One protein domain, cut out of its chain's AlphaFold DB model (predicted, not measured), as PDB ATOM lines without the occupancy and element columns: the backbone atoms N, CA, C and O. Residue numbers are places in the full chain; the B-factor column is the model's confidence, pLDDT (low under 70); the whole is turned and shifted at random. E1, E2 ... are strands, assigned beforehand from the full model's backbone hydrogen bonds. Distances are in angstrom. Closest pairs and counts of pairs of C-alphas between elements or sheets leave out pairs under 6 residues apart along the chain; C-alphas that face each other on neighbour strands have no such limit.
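Overview. This is residues 8 to 50 of the 65 residues of an uncharacterized protein of Oscillibacter sp. CAG:155 (UniProt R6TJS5). The domain is one strongly twisted sheet of four strands in which the long strand E3 bends sharply at residue 36 and joins two parts: E1 and E2 pair up beside its first part, and E4 folds back along the rest. The opening residues 8 to 9 also pair with E3, antiparallel to its residues 38 to 39, and the chain then loops over to E1. The printed part has 43 residues with no named helix and four named strands, E1 to E4 in chain order, which is also the sheet's order, antiparallel throughout; the class is all strand. The whole is compact, with a radius of gyration of the C-alphas of 9.6 A and spans of 29 by 22 by 16 A.

Arrangement. After the short pairing of residues 8 to 9, the chain reaches E1, residues 17 to 20, an edge strand. E1 forms a hairpin with E2, residues 23 to 28; they are antiparallel, at 131 degrees between their directions, with N 18 and O 25 within hydrogen-bond range at 2.8 A. E2 forms a hairpin with E3, residues 31 to 41; the C-alphas of Tyr 25 and Pro 34 face each other at 4.4 A, and N 33 and O 26 are 2.9 A apart, within hydrogen-bond range. The pairing of E3 is staggered: its residues 31 to 34 pair with E2 and its residues 35 to 41 with E4, residues 44 to 49, the other edge strand. E3 bends by 83 degrees at residue 36. E3 and E4 form a hairpin, antiparallel at 131 degrees, with N 39 and O 46 within hydrogen-bond range at 2.8 A. E1 and E4 are apart. The four strands make a meander, each strand the antiparallel neighbour of the one before.

Along the chain. E1 begins at C-alpha 17, at (28.226, -10.968, -24.487), and measures 9.6 A from first to last C-alpha. E2 measures 16.4 A. E3, the longest strand with 11 residues, runs 23.5 A from C-alpha 31 at (31.453, -21.867, -20.040) to C-alpha 41. E4 measures 15.9 A and ends at C-alpha 49, at (19.684, -17.878, -22.417).

Size, cuts and confidence. The two C-alphas farthest apart are those of Asn 21 and Gly 42, at 30.5 A, while those of Phe 8 and Asp 50 are 14.0 A apart. The printed part has no cut, and the three links between named strands are tight, with 2 residues each. The mean pLDDT of the printed part is 84.0, and no printed residue is under 70.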
ATOM      1  N   PHE A   8      13.299  -5.533 -23.275       77.06
ATOM      2  CA  PHE A   8      14.123  -6.542 -23.925       77.06
ATOM      3  C   PHE A   8      15.234  -5.826 -24.684       77.06
ATOM      4  O   PHE A   8      14.966  -4.976 -25.532       77.06
ATOM      5  N   VAL A   9      16.469  -6.163 -24.352       80.69
ATOM      6  CA  VAL A   9      17.666  -5.549 -24.914       80.69
ATOM      7  C   VAL A   9      18.325  -6.549 -25.851       80.69
ATOM      8  O   VAL A   9      18.434  -7.737 -25.528       80.69
ATOM      9  N   ASP A  10      18.745  -6.051 -27.015       80.94
ATOM     10  CA  ASP A  10      19.476  -6.842 -27.998       80.94
ATOM     11  C   ASP A  10      20.776  -7.391 -27.402       80.94
ATOM     12  O   ASP A  10      21.450  -6.718 -26.617       80.94
ATOM     13  N   ALA A  11      21.134  -8.617 -27.785       79.38
ATOM     14  CA  ALA A  11      22.270  -9.308 -27.203       79.38
ATOM     15  C   ALA A  11      23.605  -8.571 -27.410       79.38
ATOM     16  O   ALA A  11      24.466  -8.624 -26.534       79.38
ATOM     17  N   ALA A  12      23.754  -7.816 -28.503       78.81
ATOM     18  CA  ALA A  12      24.954  -7.029 -28.785       78.81
ATOM     19  C   ALA A  12      25.152  -5.841 -27.826       78.81
ATOM     20  O   ALA A  12      26.245  -5.284 -27.752       78.81
ATOM     21  N   GLN A  13      24.113  -5.439 -27.089       80.62
ATOM     22  CA  GLN A  13      24.172  -4.336 -26.125       80.62
ATOM     23  C   GLN A  13      24.456  -4.810 -24.691       80.62
ATOM     24  O   GLN A  13      24.552  -3.988 -23.781       80.62
ATOM     25  N   ILE A  14      24.576  -6.123 -24.469       82.31
ATOM     26  CA  ILE A  14      24.809  -6.702 -23.144       82.31
ATOM     27  C   ILE A  14      26.320  -6.745 -22.874       82.31
ATOM     28  O   ILE A  14      27.050  -7.431 -23.595       82.31
ATOM     29  N   PRO A  15      26.821  -6.082 -21.817       82.38
ATOM     30  CA  PRO A  15      28.221  -6.209 -21.420       82.38
ATOM     31  C   PRO A  15      28.590  -7.670 -21.127       82.38
ATOM     32  O   PRO A  15      27.878  -8.355 -20.397       82.38
ATOM     33  N   GLY A  16      29.711  -8.141 -21.681       84.12
ATOM     34  CA  GLY A  16      30.181  -9.520 -21.501       84.12
ATOM     35  C   GLY A  16      29.578 -10.545 -22.470       84.12
ATOM     36  O   GLY A  16      29.977 -11.707 -22.429       84.12
ATOM     37  N   VAL A  17      28.669 -10.134 -23.362       88.69
ATOM     38  CA  VAL A  17      28.226 -10.968 -24.487       88.69
ATOM     39  C   VAL A  17      29.155 -10.769 -25.682       88.69
ATOM     40  O   VAL A  17      29.534  -9.648 -26.021       88.69
ATOM     41  N   VAL A  18      29.521 -11.870 -26.331       89.94
ATOM     42  CA  VAL A  18      30.376 -11.902 -27.521       89.94
ATOM     43  C   VAL A  18      29.650 -12.576 -28.680       89.94
ATOM     44  O   VAL A  18      28.866 -13.502 -28.486       89.94
ATOM     45  N   MET A  19      29.926 -12.134 -29.904       89.12
ATOM     46  CA  MET A  19      29.364 -12.745 -31.110       89.12
ATOM     47  C   MET A  19      30.286 -13.867 -31.600       89.12
ATOM     48  O   MET A  19      31.423 -13.607 -31.989       89.12
ATOM     49  N   MET A  20      29.796 -15.107 -31.623       87.94
ATOM     50  CA  MET A  20      30.494 -16.276 -32.168       87.94
ATOM     51  C   MET A  20      29.679 -16.853 -33.325       87.94
ATOM     52  O   MET A  20      28.524 -17.227 -33.145       87.94
ATOM     53  N   ASN A  21      30.261 -16.922 -34.526       89.56
ATOM     54  CA  ASN A  21      29.586 -17.436 -35.731       89.56
ATOM     55  C   ASN A  21      28.235 -16.750 -36.035       89.56
ATOM     56  O   ASN A  21      27.297 -17.388 -36.501       89.56
ATOM     57  N   GLY A  22      28.124 -15.448 -35.745       86.19
ATOM     58  CA  GLY A  22      26.885 -14.682 -35.929       86.19
ATOM     59  C   GLY A  22      25.844 -14.873 -34.821       86.19
ATOM     60  O   GLY A  22      24.780 -14.263 -34.894       86.19
ATOM     61  N   GLN A  23      26.151 -15.657 -33.786       88.56
ATOM     62  CA  GLN A  23      25.266 -15.905 -32.655       88.56
ATOM     63  C   GLN A  23      25.869 -15.337 -31.353       88.56
ATOM     64  O   GLN A  23      27.066 -15.495 -31.110       88.56
ATOM     65  N   PRO A  24      25.084 -14.642 -30.520       90.19
ATOM     66  CA  PRO A  24      25.533 -14.111 -29.229       90.19
ATOM     67  C   PRO A  24      25.742 -15.194 -28.154       90.19
ATOM     68  O   PRO A  24      24.884 -16.055 -27.946       90.19
ATOM     69  N   TYR A  25      26.847 -15.096 -27.414       90.56
ATOM     70  CA  TYR A  25      27.197 -15.957 -26.283       90.56
ATOM     71  C   TYR A  25      27.624 -15.143 -25.061       90.56
ATOM     72  O   TYR A  25      28.362 -14.172 -25.188       90.56
ATOM     73  N   GLY A  26      27.203 -15.564 -23.869       89.44
ATOM     74  CA  GLY A  26      27.675 -15.040 -22.586       89.44
ATOM     75  C   GLY A  26      28.508 -16.080 -21.840       89.44
ATOM     76  O   GLY A  26      28.246 -17.277 -21.966       89.44
ATOM     77  N   GLU A  27      29.500 -15.633 -21.073       88.62
ATOM     78  CA  GLU A  27      30.313 -16.506 -20.219       88.62
ATOM     79  C   GLU A  27      29.707 -16.598 -18.814       88.62
ATOM     80  O   GLU A  27      29.380 -15.583 -18.196       88.62
ATOM     81  N   ALA A  28      29.540 -17.822 -18.319       82.88
ATOM     82  CA  ALA A  28      29.198 -18.083 -16.931       82.88
ATOM     83  C   ALA A  28      29.954 -19.319 -16.424       82.88
ATOM     84  O   ALA A  28      29.819 -20.418 -16.962       82.88
ATOM     85  N   GLY A  29      30.739 -19.156 -15.359       83.69
ATOM     86  CA  GLY A  29      31.459 -20.267 -14.730       83.69
ATOM     87  C   GLY A  29      32.516 -20.918 -15.630       83.69
ATOM     88  O   GLY A  29      32.761 -22.112 -15.499       83.69
ATOM     89  N   GLY A  30      33.118 -20.168 -16.555       87.94
ATOM     90  CA  GLY A  30      34.104 -20.654 -17.524       87.94
ATOM     91  C   GLY A  30      33.498 -21.307 -18.770       87.94
ATOM     92  O   GLY A  30      34.237 -21.828 -19.605       87.94
ATOM     93  N   HIS A  31      32.172 -21.279 -18.914       87.50
ATOM     94  CA  HIS A  31      31.453 -21.867 -20.040       87.50
ATOM     95  C   HIS A  31      30.695 -20.804 -20.833       87.50
ATOM     96  O   HIS A  31      30.129 -19.869 -20.270       87.50
ATOM     97  N   TRP A  32      30.656 -20.976 -22.153       88.50
ATOM     98  CA  TRP A  32      29.912 -20.108 -23.060       88.50
ATOM     99  C   TRP A  32      28.504 -20.651 -23.293       88.50
ATOM    100  O   TRP A  32      28.340 -21.793 -23.723       88.50
ATOM    101  N   PHE A  33      27.493 -19.816 -23.071       87.62
ATOM    102  CA  PHE A  33      26.084 -20.147 -23.283       87.62
ATOM    103  C   PHE A  33      25.469 -19.234 -24.341       87.62
ATOM    104  O   PHE A  33      25.754 -18.036 -24.325       87.62
ATOM    105  N   PRO A  34      24.618 -19.755 -25.242       89.12
ATOM    106  CA  PRO A  34      23.923 -18.925 -26.218       89.12
ATOM    107  C   PRO A  34      22.934 -17.982 -25.514       89.12
ATOM    108  O   PRO A  34      22.216 -18.389 -24.595       89.12
ATOM    109  N   VAL A  35      22.885 -16.720 -25.939       88.56
ATOM    110  CA  VAL A  35      22.080 -15.660 -25.308       88.56
ATOM    111  C   VAL A  35      21.109 -15.065 -26.317       88.56
ATOM    112  O   VAL A  35      21.514 -14.388 -27.244       88.56
ATOM    113  N   LYS A  36      19.802 -15.213 -26.118       83.62
ATOM    114  CA  LYS A  36      18.797 -14.607 -27.006       83.62
ATOM    115  C   LYS A  36      18.715 -13.080 -26.881       83.62
ATOM    116  O   LYS A  36      18.257 -12.401 -27.794       83.62
ATOM    117  N   GLY A  37      19.096 -12.551 -25.724       84.38
ATOM    118  CA  GLY A  37      19.037 -11.135 -25.371       84.38
ATOM    119  C   GLY A  37      19.105 -10.972 -23.858       84.38
ATOM    120  O   GLY A  37      19.500 -11.896 -23.149       84.38
ATOM    121  N   ALA A  38      18.716  -9.815 -23.337       82.56
ATOM    122  CA  ALA A  38      18.634  -9.593 -21.897       82.56
ATOM    123  C   ALA A  38      17.369  -8.854 -21.508       82.56
ATOM    124  O   ALA A  38      16.774  -8.096 -22.269       82.56
ATOM    125  N   ILE A  39      17.003  -9.052 -20.255       82.94
ATOM    126  CA  ILE A  39      16.015  -8.260 -19.557       82.94
ATOM    127  C   ILE A  39      16.755  -7.156 -18.807       82.94
ATOM    128  O   ILE A  39      17.568  -7.445 -17.924       82.94
ATOM    129  N   ARG A  40      16.442  -5.894 -19.106       78.62
ATOM    130  CA  ARG A  40      16.916  -4.766 -18.299       78.62
ATOM    131  C   ARG A  40      16.156  -4.716 -16.972       78.62
ATOM    132  O   ARG A  40      14.928  -4.631 -16.957       78.62
ATOM    133  N   CYS A  41      16.887  -4.750 -15.862       78.44
ATOM    134  CA  CYS A  41      16.357  -4.673 -14.502       78.44
ATOM    135  C   CYS A  41      17.085  -3.554 -13.743       78.44
ATOM    136  O   CYS A  41      18.178  -3.763 -13.218       78.44
ATOM    137  N   GLY A  42      16.489  -2.359 -13.688       80.06
ATOM    138  CA  GLY A  42      17.118  -1.192 -13.060       80.06
ATOM    139  C   GLY A  42      18.428  -0.806 -13.757       80.06
ATOM    140  O   GLY A  42      18.431  -0.507 -14.953       80.06
ATOM    141  N   THR A  43      19.538  -0.819 -13.015       77.50
ATOM    142  CA  THR A  43      20.896  -0.556 -13.527       77.50
ATOM    143  C   THR A  43      21.605  -1.800 -14.075       77.50
ATOM    144  O   THR A  43      22.724  -1.681 -14.566       77.50
ATOM    145  N   GLY A  44      20.985  -2.983 -13.997       77.56
ATOM    146  CA  GLY A  44      21.582  -4.256 -14.402       77.56
ATOM    147  C   GLY A  44      20.878  -4.941 -15.573       77.56
ATOM    148  O   GLY A  44      19.788  -4.550 -16.006       77.56
ATOM    149  N   PHE A  45      21.503  -6.020 -16.047       79.62
ATOM    150  CA  PHE A  45      21.000  -6.881 -17.115       79.62
ATOM    151  C   PHE A  45      20.891  -8.321 -16.620       79.62
ATOM    152  O   PHE A  45      21.793  -8.825 -15.955       79.62
ATOM    153  N   VAL A  46      19.791  -8.984 -16.963       82.44
ATOM    154  CA  VAL A  46      19.603 -10.421 -16.743       82.44
ATOM    155  C   VAL A  46      19.586 -11.101 -18.114       82.44
ATOM    156  O   VAL A  46      18.622 -10.888 -18.856       82.44
ATOM    157  N   PRO A  47      20.620 -11.877 -18.490       79.38
ATOM    158  CA  PRO A  47      20.664 -12.534 -19.790       79.38
ATOM    159  C   PRO A  47      19.554 -13.585 -19.905       79.38
ATOM    160  O   PRO A  47      19.293 -14.355 -18.981       79.38
ATOM    161  N   VAL A  48      18.897 -13.609 -21.060       82.50
ATOM    162  CA  VAL A  48      17.942 -14.640 -21.461       82.50
ATOM    163  C   VAL A  48      18.709 -15.647 -22.296       82.50
ATOM    164  O   VAL A  48      19.097 -15.354 -23.425       82.50
ATOM    165  N   LEU A  49      18.953 -16.822 -21.727       81.75
ATOM    166  CA  LEU A  49      19.684 -17.878 -22.417       81.75
ATOM    167  C   LEU A  49      18.790 -18.545 -23.466       81.75
ATOM    168  O   LEU A  49      17.607 -18.782 -23.218       81.75
ATOM    169  N   ASP A  50      19.366 -18.857 -24.623       79.12
ATOM    170  CA  ASP A  50      18.712 -19.626 -25.687       79.12
ATOM    171  C   ASP A  50      19.069 -21.110 -25.551       79.12
ATOM    172  O   ASP A  50      19.661 -21.730 -26.432       79.12
TER     173      ASP A  50